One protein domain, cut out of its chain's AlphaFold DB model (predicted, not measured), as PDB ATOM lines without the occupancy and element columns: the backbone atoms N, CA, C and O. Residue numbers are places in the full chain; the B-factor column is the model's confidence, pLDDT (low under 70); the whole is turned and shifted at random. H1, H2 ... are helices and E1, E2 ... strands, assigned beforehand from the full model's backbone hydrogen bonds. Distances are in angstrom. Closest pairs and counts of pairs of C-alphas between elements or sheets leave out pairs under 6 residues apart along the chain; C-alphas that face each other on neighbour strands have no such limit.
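AT A GLANCE: This is residues 3 to 147 of the 187 residues of the protein "Putative metalloprotease" of Ixodes ricinus (UniProt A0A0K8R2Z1). A small core of two parallel strands, E1 and E2, lies between two helices, H4 over one face and H5 over the other, both chiefly over E2. The longest helix, H2, crosses H5 on its far side from the sheet; H1 makes a corner with H2, H3 makes a hairpin with H4, and the loop of residues 39 to 44 sticks out. The printed part has 145 residues, with five named helices and two named strands in the order H1 H2 H3 H4 E1 E2 H5. The class is mostly helix, though under half of the residues, 71, are in named elements. The whole is compact, with a radius of gyration of the C-alphas of 14.6 A and spans of 41 by 31 by 29 A.

HOW THE PARTS SIT: Look first at E1, residues 92 to 96, and E2, residues 120 to 124, parallel neighbours at 20 degrees. C-alphas 94 and 122 face each other at 4.4 A; N 94 and O 121, at 2.9 A, and N 123 and O 94, at 2.9 A, are within hydrogen-bond range. Next find H4, residues 70 to 83: its closest C-alphas to E2 are those of Leu 74 and Gly 121, 6.3 A apart. For H5, residues 133 to 143, and E2 they are those of Leu 139 and Gly 121, 6.4 A apart. H4 and H5 are apart. H2, residues 19 to 37, touches H5 with its residues 29 to 36 alone, closest at the C-alphas of Val 33 and Ala 137, 5.2 A, at a steep tilt of 61 degrees, the same way. H1, residues 5 to 14, is close to H2 but not clearly touching, with the closest C-alphas, Phe 11 and Leu 22, 7.1 A apart; they are about perpendicular at 80 degrees. H3, residues 57 to 63, and H4 form a helical hairpin and only just touch, with 3 pairs of C-alphas within 8 A, closest at Phe 63 and Tyr 73, 7.1 A. Every O i to N i+4 pair is within hydrogen-bond range in H1, H3, H4 and H5; in H2 11 of 15 are.

IN THESE COORDINATES: Find C-alpha 92 at (-16.185, 36.594, -2.892); from there E1 runs 13.5 A to residue 96, and E2 runs 14.4 A from 120 to 124. H2 starts at C-alpha 19 (-11.832, 53.814, -14.312) and runs 28.6 A. H4 measures 20.2 A, H1 14.7 A and H3 9.8 A. H5 runs 15.3 A and ends at C-alpha 143 (-13.366, 32.796, 6.072).

THE WHOLE: The C-alphas farthest apart are those of Cys 42 and Asn 58, 43.0 A. The printed part has no cut. The links H2 to H3 and E1 to E2 are long, with 19 and 23 residues. The mean pLDDT of the printed part is 90.4; look for values under 70 at residues 17 to 20 and 66.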
ATOM      1  N   LEU A   3     -19.153  44.874  -6.183       95.00
ATOM      2  CA  LEU A   3     -19.408  46.287  -5.900       95.00
ATOM      3  C   LEU A   3     -20.880  46.617  -6.132       95.00
ATOM      4  O   LEU A   3     -21.419  46.319  -7.200       95.00
ATOM      5  N   VAL A   4     -21.509  47.276  -5.156       93.19
ATOM      6  CA  VAL A   4     -22.820  47.918  -5.359       93.19
ATOM      7  C   VAL A   4     -22.670  49.134  -6.280       93.19
ATOM      8  O   VAL A   4     -21.628  49.798  -6.274       93.19
ATOM      9  N   ASP A   5     -23.704  49.467  -7.053       90.38
ATOM     10  CA  ASP A   5     -23.641  50.544  -8.055       90.38
ATOM     11  C   ASP A   5     -23.240  51.895  -7.437       90.38
ATOM     12  O   ASP A   5     -22.445  52.648  -8.010       90.38
ATOM     13  N   GLN A   6     -23.696  52.176  -6.214       90.06
ATOM     14  CA  GLN A   6     -23.384  53.430  -5.534       90.06
ATOM     15  C   GLN A   6     -21.930  53.515  -5.067       90.06
ATOM     16  O   GLN A   6     -21.387  54.618  -5.006       90.06
ATOM     17  N   TYR A   7     -21.277  52.385  -4.776       92.75
ATOM     18  CA  TYR A   7     -19.858  52.368  -4.415       92.75
ATOM     19  C   TYR A   7     -19.011  52.906  -5.572       92.75
ATOM     20  O   TYR A   7     -18.173  53.789  -5.391       92.75
ATOM     21  N   ARG A   8     -19.305  52.445  -6.794       88.81
ATOM     22  CA  ARG A   8     -18.654  52.928  -8.014       88.81
ATOM     23  C   ARG A   8     -18.935  54.409  -8.257       88.81
ATOM     24  O   ARG A   8     -18.012  55.151  -8.579       88.81
ATOM     25  N   ASN A   9     -20.177  54.856  -8.077       89.38
ATOM     26  CA  ASN A   9     -20.533  56.267  -8.256       89.38
ATOM     27  C   ASN A   9     -19.790  57.178  -7.264       89.38
ATOM     28  O   ASN A   9     -19.290  58.232  -7.657       89.38
ATOM     29  N   LEU A  10     -19.660  56.756  -6.002       91.69
ATOM     30  CA  LEU A  10     -18.871  57.479  -5.001       91.69
ATOM     31  C   LEU A  10     -17.389  57.509  -5.360       91.69
ATOM     32  O   LEU A  10     -16.786  58.581  -5.334       91.69
ATOM     33  N   PHE A  11     -16.819  56.365  -5.749       91.75
ATOM     34  CA  PHE A  11     -15.430  56.294  -6.192       91.75
ATOM     35  C   PHE A  11     -15.162  57.278  -7.338       91.75
ATOM     36  O   PHE A  11     -14.260  58.110  -7.260       91.75
ATOM     37  N   LEU A  12     -15.987  57.241  -8.389       89.69
ATOM     38  CA  LEU A  12     -15.851  58.132  -9.542       89.69
ATOM     39  C   LEU A  12     -15.988  59.611  -9.146       89.69
ATOM     40  O   LEU A  12     -15.233  60.445  -9.651       89.69
ATOM     41  N   GLY A  13     -16.888  59.925  -8.208       90.00
ATOM     42  CA  GLY A  13     -17.052  61.268  -7.649       90.00
ATOM     43  C   GLY A  13     -15.809  61.775  -6.913       90.00
ATOM     44  O   GLY A  13     -15.403  62.919  -7.116       90.00
ATOM     45  N   TYR A  14     -15.161  60.932  -6.106       90.38
ATOM     46  CA  TYR A  14     -13.936  61.305  -5.388       90.38
ATOM     47  C   TYR A  14     -12.699  61.367  -6.292       90.38
ATOM     48  O   TYR A  14     -11.842  62.230  -6.096       90.38
ATOM     49  N   HIS A  15     -12.622  60.495  -7.299       85.81
ATOM     50  CA  HIS A  15     -11.422  60.282  -8.121       85.81
ATOM     51  C   HIS A  15     -11.569  60.773  -9.569       85.81
ATOM     52  O   HIS A  15     -10.842  60.344 -10.461       85.81
ATOM     53  N   ARG A  16     -12.492  61.714  -9.811       82.19
ATOM     54  CA  ARG A  16     -12.650  62.447 -11.085       82.19
ATOM     55  C   ARG A  16     -12.839  61.536 -12.313       82.19
ATOM     56  O   ARG A  16     -12.244  61.778 -13.362       82.19
ATOM     57  N   ASN A  17     -13.701  60.524 -12.203       68.88
ATOM     58  CA  ASN A  17     -14.130  59.641 -13.301       68.88
ATOM     59  C   ASN A  17     -13.038  58.779 -13.980       68.88
ATOM     60  O   ASN A  17     -13.182  58.415 -15.147       68.88
ATOM     61  N   GLN A  18     -11.960  58.415 -13.282       67.50
ATOM     62  CA  GLN A  18     -10.919  57.543 -13.846       67.50
ATOM     63  C   GLN A  18     -11.171  56.064 -13.510       67.50
ATOM     64  O   GLN A  18     -11.020  55.641 -12.367       67.50
ATOM     65  N   THR A  19     -11.539  55.250 -14.507       60.91
ATOM     66  CA  THR A  19     -11.832  53.814 -14.312       60.91
ATOM     67  C   THR A  19     -10.588  53.012 -13.931       60.91
ATOM     68  O   THR A  19     -10.649  52.201 -13.015       60.91
ATOM     69  N   ALA A  20      -9.438  53.309 -14.553       62.81
ATOM     70  CA  ALA A  20      -8.151  52.686 -14.224       62.81
ATOM     71  C   ALA A  20      -7.716  52.932 -12.764       62.81
ATOM     72  O   ALA A  20      -6.856  52.227 -12.248       62.81
ATOM     73  N   SER A  21      -8.317  53.909 -12.075       83.62
ATOM     74  CA  SER A  21      -8.046  54.172 -10.662       83.62
ATOM     75  C   SER A  21      -8.822  53.253  -9.721       83.62
ATOM     76  O   SER A  21      -8.345  53.028  -8.612       83.62
ATOM     77  N   LEU A  22      -9.985  52.717 -10.120       88.81
ATOM     78  CA  LEU A  22     -10.777  51.840  -9.247       88.81
ATOM     79  C   LEU A  22     -10.063  50.507  -9.042       88.81
ATOM     80  O   LEU A  22      -9.894  50.083  -7.905       88.81
ATOM     81  N   ASP A  23      -9.564  49.901 -10.116       90.00
ATOM     82  CA  ASP A  23      -8.810  48.647 -10.035       90.00
ATOM     83  C   ASP A  23      -7.552  48.826  -9.175       90.00
ATOM     84  O   ASP A  23      -7.276  48.020  -8.288       90.00
ATOM     85  N   VAL A  24      -6.838  49.945  -9.355       91.69
ATOM     86  CA  VAL A  24      -5.670  50.306  -8.534       91.69
ATOM     87  C   VAL A  24      -6.055  50.505  -7.068       91.69
ATOM     88  O   VAL A  24      -5.334  50.045  -6.183       91.69
ATOM     89  N   TYR A  25      -7.185  51.156  -6.787       93.50
ATOM     90  CA  TYR A  25      -7.688  51.327  -5.426       93.50
ATOM     91  C   TYR A  25      -8.016  49.976  -4.784       93.50
ATOM     92  O   TYR A  25      -7.557  49.690  -3.683       93.50
ATOM     93  N   LEU A  26      -8.757  49.110  -5.473       94.56
ATOM     94  CA  LEU A  26      -9.132  47.792  -4.958       94.56
ATOM     95  C   LEU A  26      -7.908  46.894  -4.750       94.56
ATOM     96  O   LEU A  26      -7.818  46.204  -3.733       94.56
ATOM     97  N   GLN A  27      -6.928  46.956  -5.653       94.94
ATOM     98  CA  GLN A  27      -5.650  46.268  -5.496       94.94
ATOM     99  C   GLN A  27      -4.868  46.807  -4.291       94.94
ATOM    100  O   GLN A  27      -4.342  46.026  -3.506       94.94
ATOM    101  N   ALA A  28      -4.810  48.128  -4.096       95.44
ATOM    102  CA  ALA A  28      -4.144  48.737  -2.942       95.44
ATOM    103  C   ALA A  28      -4.842  48.387  -1.615       95.44
ATOM    104  O   ALA A  28      -4.169  48.102  -0.619       95.44
ATOM    105  N   LEU A  29      -6.178  48.345  -1.608       96.25
ATOM    106  CA  LEU A  29      -6.981  47.866  -0.485       96.25
ATOM    107  C   LEU A  29      -6.611  46.417  -0.155       96.25
ATOM    108  O   LEU A  29      -6.291  46.115   0.994       96.25
ATOM    109  N   LEU A  30      -6.585  45.536  -1.158       96.56
ATOM    110  CA  LEU A  30      -6.259  44.121  -0.976       96.56
ATOM    111  C   LEU A  30      -4.807  43.902  -0.534       96.56
ATOM    112  O   LEU A  30      -4.544  43.121   0.377       96.56
ATOM    113  N   ASN A  31      -3.865  44.652  -1.101       96.94
ATOM    114  CA  ASN A  31      -2.464  44.629  -0.681       96.94
ATOM    115  C   ASN A  31      -2.319  45.075   0.779       96.94
ATOM    116  O   ASN A  31      -1.534  44.496   1.528       96.94
ATOM    117  N   SER A  32      -3.109  46.057   1.216       97.19
ATOM    118  CA  SER A  32      -3.153  46.475   2.621       97.19
ATOM    119  C   SER A  32      -3.730  45.379   3.520       97.19
ATOM    120  O   SER A  32      -3.242  45.186   4.632       97.19
ATOM    121  N   VAL A  33      -4.721  44.622   3.040       96.94
ATOM    122  CA  VAL A  33      -5.256  43.438   3.732       96.94
ATOM    123  C   VAL A  33      -4.190  42.345   3.859       96.94
ATOM    124  O   VAL A  33      -4.014  41.816   4.956       96.94
ATOM    125  N   ASN A  34      -3.413  42.062   2.807       97.12
ATOM    126  CA  ASN A  34      -2.309  41.087   2.840       97.12
ATOM    127  C   ASN A  34      -1.314  41.356   3.983       97.12
ATOM    128  O   ASN A  34      -0.809  40.419   4.605       97.12
ATOM    129  N   LEU A  35      -1.081  42.625   4.341       96.69
ATOM    130  CA  LEU A  35      -0.176  42.980   5.438       96.69
ATOM    131  C   LEU A  35      -0.613  42.420   6.799       96.69
ATOM    132  O   LEU A  35       0.251  42.203   7.647       96.69
ATOM    133  N   PHE A  36      -1.901  42.152   7.027       96.62
ATOM    134  CA  PHE A  36      -2.389  41.553   8.279       96.62
ATOM    135  C   PHE A  36      -1.989  40.079   8.409       96.62
ATOM    136  O   PHE A  36      -1.855  39.570   9.521       96.62
ATOM    137  N   PHE A  37      -1.766  39.408   7.275       96.88
ATOM    138  CA  PHE A  37      -1.459  37.981   7.181       96.88
ATOM    139  C   PHE A  37       0.035  37.716   6.944       96.88
ATOM    140  O   PHE A  37       0.454  36.563   6.912       96.88
ATOM    141  N   ARG A  38       0.864  38.768   6.852       94.50
ATOM    142  CA  ARG A  38       2.306  38.694   6.537       94.50
ATOM    143  C   ARG A  38       3.119  37.763   7.447       94.50
ATOM    144  O   ARG A  38       4.171  37.278   7.027       94.50
ATOM    145  N   ASP A  39       2.656  37.548   8.677       93.06
ATOM    146  CA  ASP A  39       3.328  36.727   9.690       93.06
ATOM    147  C   ASP A  39       2.964  35.233   9.581       93.06
ATOM    148  O   ASP A  39       3.552  34.401  10.271       93.06
ATOM    149  N   ILE A  40       2.029  34.869   8.700       93.69
ATOM    150  CA  ILE A  40       1.703  33.479   8.366       93.69
ATOM    151  C   ILE A  40       2.664  33.023   7.262       93.69
ATOM    152  O   ILE A  40       2.565  33.456   6.116       93.69
ATOM    153  N   LYS A  41       3.648  32.191   7.622       88.25
ATOM    154  CA  LYS A  41       4.735  31.772   6.710       88.25
ATOM    155  C   LYS A  41       4.619  30.345   6.180       88.25
ATOM    156  O   LYS A  41       5.171  30.059   5.125       88.25
ATOM    157  N   CYS A  42       3.925  29.463   6.895       84.88
ATOM    158  CA  CYS A  42       3.843  28.040   6.567       84.88
ATOM    159  C   CYS A  42       2.392  27.540   6.695       84.88
ATOM    160  O   CYS A  42       1.967  27.261   7.822       84.88
ATOM    161  N   PRO A  43       1.644  27.416   5.582       87.00
ATOM    162  CA  PRO A  43       1.985  27.945   4.253       87.00
ATOM    163  C   PRO A  43       1.918  29.481   4.224       87.00
ATOM    164  O   PRO A  43       1.250  30.090   5.057       87.00
ATOM    165  N   SER A  44       2.635  30.117   3.297       88.06
ATOM    166  CA  SER A  44       2.474  31.552   3.043       88.06
ATOM    167  C   SER A  44       1.129  31.814   2.378       88.06
ATOM    168  O   SER A  44       0.692  31.022   1.545       88.06
ATOM    169  N   LEU A  45       0.505  32.939   2.712       91.50
ATOM    170  CA  LEU A  45      -0.799  33.325   2.189       91.50
ATOM    171  C   LEU A  45      -0.705  34.665   1.458       91.50
ATOM    172  O   LEU A  45      -0.122  35.615   1.980       91.50
ATOM    173  N   GLU A  46      -1.321  34.736   0.282       94.00
ATOM    174  CA  GLU A  46      -1.478  35.960  -0.495       94.00
ATOM    175  C   GLU A  46      -2.874  35.988  -1.118       94.00
ATOM    176  O   GLU A  46      -3.314  35.020  -1.736       94.00
ATOM    177  N   PHE A  47      -3.571  37.107  -0.954       94.69
ATOM    178  CA  PHE A  47      -4.825  37.388  -1.632       94.69
ATOM    179  C   PHE A  47      -4.554  38.215  -2.883       94.69
ATOM    180  O   PHE A  47      -3.934  39.280  -2.809       94.69
ATOM    181  N   VAL A  48      -5.073  37.751  -4.018       94.75
ATOM    182  CA  VAL A  48      -4.928  38.402  -5.321       94.75
ATOM    183  C   VAL A  48      -6.308  38.775  -5.853       94.75
ATOM    184  O   VAL A  48      -7.278  38.039  -5.682       94.75
ATOM    185  N   LEU A  49      -6.408  39.950  -6.473       94.88
ATOM    186  CA  LEU A  49      -7.633  40.393  -7.118       94.88
ATOM    187  C   LEU A  49      -7.754  39.680  -8.466       94.88
ATOM    188  O   LEU A  49      -7.011  39.991  -9.391       94.88
ATOM    189  N   VAL A  50      -8.674  38.721  -8.553       93.38
ATOM    190  CA  VAL A  50      -8.885  37.924  -9.774       93.38
ATOM    191  C   VAL A  50      -9.954  38.512 -10.695       93.38
ATOM    192  O   VAL A  50      -9.801  38.459 -11.910       93.38
ATOM    193  N   ASP A  51     -11.013  39.099 -10.128       93.75
ATOM    194  CA  ASP A  51     -12.115  39.686 -10.896       93.75
ATOM    195  C   ASP A  51     -12.903  40.729 -10.079       93.75
ATOM    196  O   ASP A  51     -12.879  40.740  -8.836       93.75
ATOM    197  N   ILE A  52     -13.635  41.599 -10.775       94.38
ATOM    198  CA  ILE A  52     -14.540  42.609 -10.221       94.38
ATOM    199  C   ILE A  52     -15.921  42.450 -10.862       94.38
ATOM    200  O   ILE A  52     -16.124  42.744 -12.037       94.38
ATOM    201  N   TYR A  53     -16.911  42.094 -10.048       95.44
ATOM    202  CA  TYR A  53     -18.308  42.084 -10.454       95.44
ATOM    203  C   TYR A  53     -19.007  43.375 -10.021       95.44
ATOM    204  O   TYR A  53     -19.120  43.678  -8.830       95.44
ATOM    205  N   ASN A  54     -19.521  44.120 -10.997       94.12
ATOM    206  CA  ASN A  54     -20.349  45.297 -10.754       94.12
ATOM    207  C   ASN A  54     -21.822  44.884 -10.733       94.12
ATOM    208  O   ASN A  54     -22.358  44.460 -11.756       94.12
ATOM    209  N   MET A  55     -22.483  45.045  -9.586       94.50
ATOM    210  CA  MET A  55     -23.918  44.804  -9.483       94.50
ATOM    211  C   MET A  55     -24.703  45.752 -10.388       94.50
ATOM    212  O   MET A  55     -24.395  46.940 -10.516       94.50
ATOM    213  N   THR A  56     -25.785  45.237 -10.962       94.06
ATOM    214  CA  THR A  56     -26.794  46.085 -11.604       94.06
ATOM    215  C   THR A  56     -27.526  46.941 -10.563       94.06
ATOM    216  O   THR A  56     -27.551  46.617  -9.372       94.06
ATOM    217  N   ASN A  57     -28.197  48.011 -11.000       91.69
ATOM    218  CA  ASN A  57     -29.010  48.849 -10.105       91.69
ATOM    219  C   ASN A  57     -30.094  48.032  -9.382       91.69
ATOM    220  O   ASN A  57     -30.367  48.260  -8.207       91.69
ATOM    221  N   ASN A  58     -30.696  47.058 -10.073       92.25
ATOM    222  CA  ASN A  58     -31.704  46.182  -9.480       92.25
ATOM    223  C   ASN A  58     -31.098  45.262  -8.409       92.25
ATOM    224  O   ASN A  58     -31.660  45.112  -7.329       92.25
ATOM    225  N   GLU A  59     -29.932  44.671  -8.681       94.31
ATOM    226  CA  GLU A  59     -29.220  43.831  -7.709       94.31
ATOM    227  C   GLU A  59     -28.802  44.625  -6.478       94.31
ATOM    228  O   GLU A  59     -29.069  44.190  -5.362       94.31
ATOM    229  N   SER A  60     -28.238  45.816  -6.673       91.81
ATOM    230  CA  SER A  60     -27.835  46.700  -5.579       91.81
ATOM    231  C   SER A  60     -29.035  47.158  -4.752       91.81
ATOM    232  O   SER A  60     -28.986  47.101  -3.528       91.81
ATOM    233  N   GLY A  61     -30.145  47.536  -5.396       89.25
ATOM    234  CA  GLY A  61     -31.387  47.891  -4.703       89.25
ATOM    235  C   GLY A  61     -31.981  46.719  -3.917       89.25
ATOM    236  O   GLY A  61     -32.424  46.893  -2.784       89.25
ATOM    237  N   THR A  62     -31.925  45.508  -4.478       88.19
ATOM    238  CA  THR A  62     -32.377  44.295  -3.784       88.19
ATOM    239  C   THR A  62     -31.454  43.961  -2.618       88.19
ATOM    240  O   THR A  62     -31.947  43.552  -1.569       88.19
ATOM    241  N   PHE A  63     -30.136  44.128  -2.767       86.25
ATOM    242  CA  PHE A  63     -29.157  43.903  -1.703       86.25
ATOM    243  C   PHE A  63     -29.371  44.900  -0.562       86.25
ATOM    244  O   PHE A  63     -29.683  44.492   0.552       86.25
ATOM    245  N   LEU A  64     -29.341  46.200  -0.861       83.75
ATOM    246  CA  LEU A  64     -29.422  47.305   0.103       83.75
ATOM    247  C   LEU A  64     -30.819  47.546   0.702       83.75
ATOM    248  O   LEU A  64     -30.970  48.457   1.517       83.75
ATOM    249  N   ALA A  65     -31.830  46.751   0.342       82.19
ATOM    250  CA  ALA A  65     -33.143  46.811   0.981       82.19
ATOM    251  C   ALA A  65     -33.013  46.709   2.519       82.19
ATOM    252  O   ALA A  65     -32.291  45.852   3.033       82.19
ATOM    253  N   THR A  66     -33.677  47.620   3.238       69.88
ATOM    254  CA  THR A  66     -33.518  47.836   4.689       69.88
ATOM    255  C   THR A  66     -34.054  46.680   5.540       69.88
ATOM    256  O   THR A  66     -34.927  45.941   5.095       69.88
ATOM    257  N   ASN A  67     -33.616  46.615   6.806       74.00
ATOM    258  CA  ASN A  67     -34.101  45.707   7.863       74.00
ATOM    259  C   ASN A  67     -33.760  44.219   7.688       74.00
ATOM    260  O   ASN A  67     -34.520  43.364   8.136       74.00
ATOM    261  N   LYS A  68     -32.612  43.908   7.086       85.25
ATOM    262  CA  LYS A  68     -32.089  42.540   7.048       85.25
ATOM    263  C   LYS A  68     -31.081  42.305   8.163       85.25
ATOM    264  O   LYS A  68     -30.278  43.176   8.497       85.25
ATOM    265  N   SER A  69     -31.103  41.102   8.709       89.94
ATOM    266  CA  SER A  69     -30.052  40.568   9.563       89.94
ATOM    267  C   SER A  69     -28.742  40.392   8.786       89.94
ATOM    268  O   SER A  69     -28.713  40.327   7.556       89.94
ATOM    269  N   THR A  70     -27.628  40.276   9.512       91.00
ATOM    270  CA  THR A  70     -26.310  40.027   8.900       91.00
ATOM    271  C   THR A  70     -26.287  38.725   8.090       91.00
ATOM    272  O   THR A  70     -25.678  38.671   7.025       91.00
ATOM    273  N   GLU A  71     -26.989  37.698   8.568       91.94
ATOM    274  CA  GLU A  71     -27.089  36.397   7.910       91.94
ATOM    275  C   GLU A  71     -27.869  36.475   6.587       91.94
ATOM    276  O   GLU A  71     -27.428  35.921   5.581       91.94
ATOM    277  N   GLU A  72     -28.965  37.235   6.540       92.19
ATOM    278  CA  GLU A  72     -29.727  37.451   5.302       92.19
ATOM    279  C   GLU A  72     -28.890  38.145   4.216       92.19
ATOM    280  O   GLU A  72     -28.951  37.747   3.053       92.19
ATOM    281  N   TYR A  73     -28.057  39.131   4.575       92.12
ATOM    282  CA  TYR A  73     -27.126  39.746   3.618       92.12
ATOM    283  C   TYR A  73     -26.102  38.742   3.072       92.12
ATOM    284  O   TYR A  73     -25.785  38.779   1.881       92.12
ATOM    285  N   LEU A  74     -25.592  37.831   3.911       93.62
ATOM    286  CA  LEU A  74     -24.648  36.799   3.474       93.62
ATOM    287  C   LEU A  74     -25.273  35.812   2.497       93.62
ATOM    288  O   LEU A  74     -24.690  35.559   1.442       93.62
ATOM    289  N   TYR A  75     -26.446  35.270   2.825       93.69
ATOM    290  CA  TYR A  75     -27.128  34.336   1.931       93.69
ATOM    291  C   TYR A  75     -27.524  35.004   0.625       93.69
ATOM    292  O   TYR A  75     -27.332  34.419  -0.434       93.69
ATOM    293  N   GLN A  76     -27.968  36.258   0.664       93.44
ATOM    294  CA  GLN A  76     -28.266  36.989  -0.560       93.44
ATOM    295  C   GLN A  76     -27.023  37.194  -1.442       93.44
ATOM    296  O   GLN A  76     -27.107  37.093  -2.667       93.44
ATOM    297  N   LEU A  77     -25.858  37.471  -0.846       94.06
ATOM    298  CA  LEU A  77     -24.604  37.562  -1.597       94.06
ATOM    299  C   LEU A  77     -24.190  36.201  -2.178       94.06
ATOM    300  O   LEU A  77     -23.721  36.135  -3.314       94.06
ATOM    301  N   GLN A  78     -24.394  35.118  -1.429       94.31
ATOM    302  CA  GLN A  78     -24.153  33.758  -1.905       94.31
ATOM    303  C   GLN A  78     -25.080  33.394  -3.074       94.31
ATOM    304  O   GLN A  78     -24.615  32.877  -4.086       94.31
ATOM    305  N   GLU A  79     -26.375  33.700  -2.982       94.31
ATOM    306  CA  GLU A  79     -27.353  33.488  -4.057       94.31
ATOM    307  C   GLU A  79     -26.989  34.264  -5.323       94.31
ATOM    308  O   GLU A  79     -27.088  33.727  -6.428       94.31
ATOM    309  N   LEU A  80     -26.517  35.507  -5.175       94.62
ATOM    310  CA  LEU A  80     -25.974  36.287  -6.287       94.62
ATOM    311  C   LEU A  80     -24.785  35.565  -6.934       94.62
ATOM    312  O   LEU A  80     -24.750  35.435  -8.158       94.62
ATOM    313  N   GLY A  81     -23.839  35.076  -6.128       93.94
ATOM    314  CA  GLY A  81     -22.673  34.346  -6.625       93.94
ATOM    315  C   GLY A  81     -23.041  33.056  -7.350       93.94
ATOM    316  O   GLY A  81     -22.509  32.787  -8.423       93.94
ATOM    317  N   ILE A  82     -24.022  32.307  -6.841       93.50
ATOM    318  CA  ILE A  82     -24.562  31.111  -7.502       93.50
ATOM    319  C   ILE A  82     -25.223  31.482  -8.834       93.50
ATOM    320  O   ILE A  82     -24.950  30.857  -9.860       93.50
ATOM    321  N   LYS A  83     -26.070  32.519  -8.843       95.00
ATOM    322  CA  LYS A  83     -26.773  32.999 -10.042       95.00
ATOM    323  C   LYS A  83     -25.797  33.396 -11.153       95.00
ATOM    324  O   LYS A  83     -26.049  33.083 -12.317       95.00
ATOM    325  N   HIS A  84     -24.698  34.056 -10.794       94.81
ATOM    326  CA  HIS A  84     -23.661  34.515 -11.728       94.81
ATOM    327  C   HIS A  84     -22.495  33.544 -11.900       94.81
ATOM    328  O   HIS A  84     -21.571  33.839 -12.650       94.81
ATOM    329  N   LYS A  85     -22.568  32.363 -11.274       94.06
ATOM    330  CA  LYS A  85     -21.577  31.284 -11.377       94.06
ATOM    331  C   LYS A  85     -20.159  31.731 -11.002       94.06
ATOM    332  O   LYS A  85     -19.206  31.402 -11.706       94.06
ATOM    333  N   PHE A  86     -20.021  32.472  -9.904       92.88
ATOM    334  CA  PHE A  86     -18.699  32.775  -9.359       92.88
ATOM    335  C   PHE A  86     -17.968  31.473  -8.990       92.88
ATOM    336  O   PHE A  86     -18.624  30.543  -8.501       92.88
ATOM    337  N   PRO A  87     -16.644  31.380  -9.225       88.56
ATOM    338  CA  PRO A  87     -15.872  30.199  -8.855       88.56
ATOM    339  C   PRO A  87     -16.005  29.901  -7.357       88.56
ATOM    340  O   PRO A  87     -15.967  30.800  -6.519       88.56
ATOM    341  N   SER A  88     -16.224  28.633  -7.009       83.00
ATOM    342  CA  SER A  88     -16.468  28.218  -5.618       83.00
ATOM    343  C   SER A  88     -15.206  28.169  -4.754       83.00
ATOM    344  O   SER A  88     -15.301  28.052  -3.536       83.00
ATOM    345  N   ASP A  89     -14.040  28.185  -5.387       84.19
ATOM    346  CA  ASP A  89     -12.711  28.257  -4.785       84.19
ATOM    347  C   ASP A  89     -12.270  29.698  -4.485       84.19
ATOM    348  O   ASP A  89     -11.375  29.906  -3.663       84.19
ATOM    349  N   ASP A  90     -12.946  30.692  -5.063       87.38
ATOM    350  CA  ASP A  90     -12.671  32.101  -4.818       87.38
ATOM    351  C   ASP A  90     -13.313  32.618  -3.524       87.38
ATOM    352  O   ASP A  90     -14.418  32.242  -3.118       87.38
ATOM    353  N   LEU A  91     -12.635  33.581  -2.897       92.81
ATOM    354  CA  LEU A  91     -13.228  34.410  -1.854       92.81
ATOM    355  C   LEU A  91     -13.974  35.583  -2.493       92.81
ATOM    356  O   LEU A  91     -13.385  36.534  -3.015       92.81
ATOM    357  N   VAL A  92     -15.296  35.549  -2.399       94.50
ATOM    358  CA  VAL A  92     -16.185  36.594  -2.892       94.50
ATOM    359  C   VAL A  92     -16.499  37.544  -1.747       94.50
ATOM    360  O   VAL A  92     -17.159  37.181  -0.777       94.50
ATOM    361  N   PHE A  93     -16.081  38.801  -1.864       94.00
ATOM    362  CA  PHE A  93     -16.490  39.813  -0.899       94.00
ATOM    363  C   PHE A  93     -17.085  41.052  -1.549       94.00
ATOM    364  O   PHE A  93     -16.613  41.506  -2.595       94.00
ATOM    365  N   LEU A  94     -18.129  41.577  -0.911       95.19
ATOM    366  CA  LEU A  94     -18.844  42.770  -1.337       95.19
ATOM    367  C   LEU A  94     -18.363  44.010  -0.584       95.19
ATOM    368  O   LEU A  94     -18.289  43.995   0.644       95.19
ATOM    369  N   LEU A  95     -18.106  45.098  -1.311       94.25
ATOM    370  CA  LEU A  95     -17.868  46.423  -0.736       94.25
ATOM    371  C   LEU A  95     -19.095  47.316  -0.919       94.25
ATOM    372  O   LEU A  95     -19.633  47.444  -2.022       94.25
ATOM    373  N   HIS A  96     -19.526  47.953   0.168       91.56
ATOM    374  CA  HIS A  96     -20.603  48.943   0.162       91.56
ATOM    375  C   HIS A  96     -20.193  50.216   0.918       91.56
ATOM    376  O   HIS A  96     -19.407  50.151   1.853       91.56
ATOM    377  N   PRO A  97     -20.736  51.394   0.574       90.62
ATOM    378  CA  PRO A  97     -20.362  52.641   1.244       90.62
ATOM    379  C   PRO A  97     -21.206  52.958   2.486       90.62
ATOM    380  O   PRO A  97     -20.865  53.836   3.279       90.62
ATOM    381  N   TYR A  98     -22.324  52.258   2.664       84.50
ATOM    382  CA  TYR A  98     -23.334  52.595   3.664       84.50
ATOM    383  C   TYR A  98     -23.088  51.930   5.011       84.50
ATOM    384  O   TYR A  98     -22.585  50.813   5.075       84.50
ATOM    385  N   ASN A  99     -23.529  52.590   6.079       82.81
ATOM    386  CA  ASN A  99     -23.674  51.936   7.369       82.81
ATOM    387  C   ASN A  99     -24.991  51.148   7.376       82.81
ATOM    388  O   ASN A  99     -26.073  51.740   7.386       82.81
ATOM    389  N   LEU A 100     -24.894  49.825   7.336       82.75
ATOM    390  CA  LEU A 100     -26.046  48.937   7.422       82.75
ATOM    391  C   LEU A 100     -26.436  48.781   8.902       82.75
ATOM    392  O   LEU A 100     -25.638  48.335   9.726       82.75
ATOM    393  N   GLN A 101     -27.660  49.177   9.258       77.62
ATOM    394  CA  GLN A 101     -28.129  49.091  10.644       77.62
ATOM    395  C   GLN A 101     -28.326  47.636  11.085       77.62
ATOM    396  O   GLN A 101     -28.772  46.801  10.306       77.62
ATOM    397  N   GLY A 102     -28.021  47.343  12.352       72.62
ATOM    398  CA  GLY A 102     -28.199  46.001  12.918       72.62
ATOM    399  C   GLY A 102     -27.168  44.971  12.446       72.62
ATOM    400  O   GLY A 102     -27.330  43.784  12.724       72.62
ATOM    401  N   ILE A 103     -26.104  45.401  11.758       83.00
ATOM    402  CA  ILE A 103     -25.032  44.507  11.326       83.00
ATOM    403  C   ILE A 103     -24.047  44.236  12.452       83.00
ATOM    404  O   ILE A 103     -23.467  45.146  13.048       83.00
ATOM    405  N   ASN A 104     -23.813  42.952  12.699       84.44
ATOM    406  CA  ASN A 104     -22.709  42.501  13.517       84.44
ATOM    407  C   ASN A 104     -21.476  42.353  12.626       84.44
ATOM    408  O   ASN A 104     -21.370  41.395  11.867       84.44
ATOM    409  N   GLU A 105     -20.522  43.274  12.744       78.75
ATOM    410  CA  GLU A 105     -19.306  43.281  11.920       78.75
ATOM    411  C   GLU A 105     -18.482  41.993  12.003       78.75
ATOM    412  O   GLU A 105     -17.757  41.675  11.063       78.75
ATOM    413  N   PHE A 106     -18.602  41.220  13.085       84.00
ATOM    414  CA  PHE A 106     -17.970  39.904  13.175       84.00
ATOM    415  C   PHE A 106     -18.694  38.810  12.421       84.00
ATOM    416  O   PHE A 106     -18.128  37.744  12.262       84.00
ATOM    417  N   GLN A 107     -19.936  38.999  12.014       88.81
ATOM    418  CA  GLN A 107     -20.708  37.979  11.312       88.81
ATOM    419  C   GLN A 107     -20.908  38.345   9.845       88.81
ATOM    420  O   GLN A 107     -21.688  37.707   9.161       88.81
ATOM    421  N   THR A 108     -20.165  39.335   9.345       92.56
ATOM    422  CA  THR A 108     -20.197  39.799   7.949       92.56
ATOM    423  C   THR A 108     -19.477  38.866   6.971       92.56
ATOM    424  O   THR A 108     -19.281  39.211   5.811       92.56
ATOM    425  N   SER A 109     -19.105  37.664   7.405       95.12
ATOM    426  CA  SER A 109     -18.686  36.564   6.541       95.12
ATOM    427  C   SER A 109     -19.148  35.239   7.117       95.12
ATOM    428  O   SER A 109     -19.295  35.089   8.340       95.12
ATOM    429  N   PHE A 110     -19.280  34.242   6.247       94.75
ATOM    430  CA  PHE A 110     -19.329  32.870   6.723       94.75
ATOM    431  C   PHE A 110     -18.030  32.524   7.459       94.75
ATOM    432  O   PHE A 110     -16.943  33.026   7.153       94.75
ATOM    433  N   PHE A 111     -18.162  31.686   8.480       93.81
ATOM    434  CA  PHE A 111     -17.020  31.109   9.170       93.81
ATOM    435  C   PHE A 111     -16.530  29.889   8.393       93.81
ATOM    436  O   PHE A 111     -17.354  29.094   7.941       93.81
ATOM    437  N   ASP A 112     -15.211  29.754   8.259       92.88
ATOM    438  CA  ASP A 112     -14.576  28.624   7.572       92.88
ATOM    439  C   ASP A 112     -15.093  28.409   6.129       92.88
ATOM    440  O   ASP A 112     -15.327  27.298   5.650       92.88
ATOM    441  N   GLY A 113     -15.339  29.520   5.432       89.81
ATOM    442  CA  GLY A 113     -15.885  29.535   4.078       89.81
ATOM    443  C   GLY A 113     -14.869  29.271   2.966       89.81
ATOM    444  O   GLY A 113     -15.282  29.002   1.842       89.81
ATOM    445  N   PHE A 114     -13.564  29.349   3.243       88.06
ATOM    446  CA  PHE A 114     -12.510  29.147   2.244       88.06
ATOM    447  C   PHE A 114     -12.483  27.704   1.710       88.06
ATOM    448  O   PHE A 114     -12.591  26.755   2.493       88.06
ATOM    449  N   CYS A 115     -12.330  27.556   0.384       82.00
ATOM    450  CA  CYS A 115     -12.435  26.286  -0.356       82.00
ATOM    451  C   CYS A 115     -13.749  25.514  -0.119       82.00
ATOM    452  O   CYS A 115     -13.827  24.309  -0.340       82.00
ATOM    453  N   ASN A 116     -14.794  26.214   0.319       76.38
ATOM    454  CA  ASN A 116     -16.134  25.686   0.523       76.38
ATOM    455  C   ASN A 116     -17.124  26.518  -0.302       76.38
ATOM    456  O   ASN A 116     -16.854  27.659  -0.665       76.38
ATOM    457  N   THR A 117     -18.352  26.032  -0.493       81.69
ATOM    458  CA  THR A 117     -19.430  26.796  -1.163       81.69
ATOM    459  C   THR A 117     -19.878  28.059  -0.403       81.69
ATOM    460  O   THR A 117     -20.868  28.685  -0.775       81.69
ATOM    461  N   ARG A 118     -19.171  28.437   0.671       87.50
ATOM    462  CA  ARG A 118     -19.468  29.523   1.611       87.50
ATOM    463  C   ARG A 118     -18.374  30.600   1.638       87.50
ATOM    464  O   ARG A 118     -18.269  31.317   2.624       87.50
ATOM    465  N   GLY A 119     -17.577  30.750   0.582       93.62
ATOM    466  CA  GLY A 119     -16.517  31.762   0.459       93.62
ATOM    467  C   GLY A 119     -16.996  33.220   0.370       93.62
ATOM    468  O   GLY A 119     -16.457  33.970  -0.432       93.62
ATOM    469  N   TYR A 120     -18.008  33.633   1.143       95.75
ATOM    470  CA  TYR A 120     -18.691  34.922   0.994       95.75
ATOM    471  C   TYR A 120     -18.591  35.809   2.238       95.75
ATOM    472  O   TYR A 120     -18.749  35.349   3.375       95.75
ATOM    473  N   GLY A 121     -18.409  37.108   2.012       95.25
ATOM    474  CA  GLY A 121     -18.535  38.135   3.041       95.25
ATOM    475  C   GLY A 121     -18.820  39.518   2.470       95.25
ATOM    476  O   GLY A 121     -18.782  39.733   1.264       95.25
ATOM    477  N   PHE A 122     -19.123  40.484   3.319       94.44
ATOM    478  CA  PHE A 122     -19.363  41.857   2.894       94.44
ATOM    479  C   PHE A 122     -18.795  42.845   3.896       94.44
ATOM    480  O   PHE A 122     -18.491  42.502   5.036       94.44
ATOM    481  N   GLY A 123     -18.650  44.089   3.471       92.25
ATOM    482  CA  GLY A 123     -18.171  45.108   4.368       92.25
ATOM    483  C   GLY A 123     -18.274  46.526   3.836       92.25
ATOM    484  O   GLY A 123     -18.342  46.772   2.630       92.25
ATOM    485  N   GLN A 124     -18.234  47.465   4.778       92.69
ATOM    486  CA  GLN A 124     -18.196  48.885   4.504       92.69
ATOM    487  C   GLN A 124     -16.804  49.395   4.088       92.69
ATOM    488  O   GLN A 124     -15.817  49.174   4.787       92.69
ATOM    489  N   ASP A 125     -16.740  50.166   3.007       94.75
ATOM    490  CA  ASP A 125     -15.596  51.014   2.654       94.75
ATOM    491  C   ASP A 125     -16.095  52.324   2.026       94.75
ATOM    492  O   ASP A 125     -17.069  52.334   1.279       94.75
ATOM    493  N   ASP A 126     -15.436  53.444   2.315       93.31
ATOM    494  CA  ASP A 126     -15.856  54.773   1.850       93.31
ATOM    495  C   ASP A 126     -15.354  55.142   0.441       93.31
ATOM    496  O   ASP A 126     -15.562  56.273  -0.003       93.31
ATOM    497  N   ALA A 127     -14.701  54.207  -0.262       92.50
ATOM    498  CA  ALA A 127     -14.143  54.361  -1.608       92.50
ATOM    499  C   ALA A 127     -13.083  55.473  -1.745       92.50
ATOM    500  O   ALA A 127     -12.769  55.922  -2.853       92.50
ATOM    501  N   ARG A 128     -12.532  55.952  -0.624       91.69
ATOM    502  CA  ARG A 128     -11.613  57.097  -0.606       91.69
ATOM    503  C   ARG A 128     -10.435  56.909   0.330       91.69
ATOM    504  O   ARG A 128      -9.320  57.248  -0.057       91.69
ATOM    505  N   THR A 129     -10.663  56.428   1.548       92.56
ATOM    506  CA  THR A 129      -9.631  56.410   2.595       92.56
ATOM    507  C   THR A 129      -9.210  55.005   2.996       92.56
ATOM    508  O   THR A 129      -8.558  54.861   4.028       92.56
ATOM    509  N   PHE A 130      -9.601  53.973   2.239       94.00
ATOM    510  CA  PHE A 130      -9.355  52.572   2.594       94.00
ATOM    511  C   PHE A 130      -9.926  52.200   3.971       94.00
ATOM    512  O   PHE A 130      -9.362  51.382   4.704       94.00
ATOM    513  N   SER A 131     -11.041  52.829   4.352       92.94
ATOM    514  CA  SER A 131     -11.665  52.643   5.665       92.94
ATOM    515  C   SER A 131     -12.126  51.199   5.904       92.94
ATOM    516  O   SER A 131     -12.184  50.762   7.055       92.94
ATOM    517  N   GLY A 132     -12.360  50.428   4.840       93.56
ATOM    518  CA  GLY A 132     -12.755  49.026   4.919       93.56
ATOM    519  C   GLY A 132     -11.628  48.027   5.180       93.56
ATOM    520  O   GLY A 132     -11.928  46.887   5.529       93.56
ATOM    521  N   VAL A 133     -10.346  48.409   5.075       95.62
ATOM    522  CA  VAL A 133      -9.204  47.464   5.136       95.62
ATOM    523  C   VAL A 133      -9.242  46.564   6.372       95.62
ATOM    524  O   VAL A 133      -9.142  45.347   6.250       95.62
ATOM    525  N   THR A 134      -9.419  47.128   7.571       93.56
ATOM    526  CA  THR A 134      -9.431  46.337   8.816       93.56
ATOM    527  C   THR A 134     -10.584  45.337   8.851       93.56
ATOM    528  O   THR A 134     -10.426  44.220   9.334       93.56
ATOM    529  N   MET A 135     -11.754  45.715   8.351       92.19
ATOM    530  CA  MET A 135     -12.920  44.837   8.362       92.19
ATOM    531  C   MET A 135     -12.828  43.780   7.247       92.19
ATOM    532  O   MET A 135     -13.171  42.630   7.508       92.19
ATOM    533  N   VAL A 136     -12.249  44.094   6.081       95.12
ATOM    534  CA  VAL A 136     -11.911  43.084   5.059       95.12
ATOM    535  C   VAL A 136     -10.863  42.094   5.575       95.12
ATOM    536  O   VAL A 136     -11.011  40.886   5.418       95.12
ATOM    537  N   ALA A 137      -9.843  42.558   6.295       95.81
ATOM    538  CA  ALA A 137      -8.890  41.649   6.929       95.81
ATOM    539  C   ALA A 137      -9.573  40.720   7.948       95.81
ATOM    540  O   ALA A 137      -9.299  39.520   7.984       95.81
ATOM    541  N   ARG A 138     -10.510  41.247   8.747       94.88
ATOM    542  CA  ARG A 138     -11.282  40.450   9.712       94.88
ATOM    543  C   ARG A 138     -12.150  39.398   9.029       94.88
ATOM    544  O   ARG A 138     -12.157  38.248   9.462       94.88
ATOM    545  N   LEU A 139     -12.880  39.780   7.985       94.75
ATOM    546  CA  LEU A 139     -13.775  38.864   7.279       94.75
ATOM    547  C   LEU A 139     -12.973  37.748   6.583       94.75
ATOM    548  O   LEU A 139     -13.360  36.586   6.648       94.75
ATOM    549  N   PHE A 140     -11.793  38.057   6.033       95.69
ATOM    550  CA  PHE A 140     -10.878  37.047   5.483       95.69
ATOM    551  C   PHE A 140     -10.346  36.092   6.547       95.69
ATOM    552  O   PHE A 140     -10.347  34.880   6.337       95.69
ATOM    553  N   ALA A 141      -9.953  36.605   7.716       95.62
ATOM    554  CA  ALA A 141      -9.508  35.757   8.816       95.62
ATOM    555  C   ALA A 141     -10.608  34.766   9.228       95.62
ATOM    556  O   ALA A 141     -10.335  33.584   9.422       95.62
ATOM    557  N   ARG A 142     -11.867  35.215   9.284       95.31
ATOM    558  CA  ARG A 142     -13.020  34.349   9.568       95.31
ATOM    559  C   ARG A 142     -13.309  33.325   8.477       95.31
ATOM    560  O   ARG A 142     -13.616  32.179   8.803       95.31
ATOM    561  N   LEU A 143     -13.221  33.717   7.206       94.81
ATOM    562  CA  LEU A 143     -13.366  32.796   6.072       94.81
ATOM    563  C   LEU A 143     -12.301  31.695   6.109       94.81
ATOM    564  O   LEU A 143     -12.582  30.566   5.722       94.81
ATOM    565  N   LEU A 144     -11.125  32.003   6.649       94.69
ATOM    566  CA  LEU A 144     -10.031  31.067   6.902       94.69
ATOM    567  C   LEU A 144     -10.102  30.385   8.282       94.69
ATOM    568  O   LEU A 144      -9.114  29.822   8.747       94.69
ATOM    569  N   GLY A 145     -11.250  30.442   8.960       93.88
ATOM    570  CA  GLY A 145     -11.504  29.689  10.191       93.88
ATOM    571  C   GLY A 145     -10.980  30.327  11.483       93.88
ATOM    572  O   GLY A 145     -11.023  29.688  12.534       93.88
ATOM    573  N   ALA A 146     -10.508  31.579  11.467       94.62
ATOM    574  CA  ALA A 146     -10.119  32.272  12.695       94.62
ATOM    575  C   ALA A 146     -11.347  32.649  13.538       94.62
ATOM    576  O   ALA A 146     -12.260  33.349  13.085       94.62
ATOM    577  N   ASN A 147     -11.348  32.213  14.797       91.25
ATOM    578  CA  ASN A 147     -12.363  32.597  15.773       91.25
ATOM    579  C   ASN A 147     -12.150  34.029  16.276       91.25
ATOM    580  O   ASN A 147     -11.080  34.614  16.115       91.25
TER     581      ASN A 147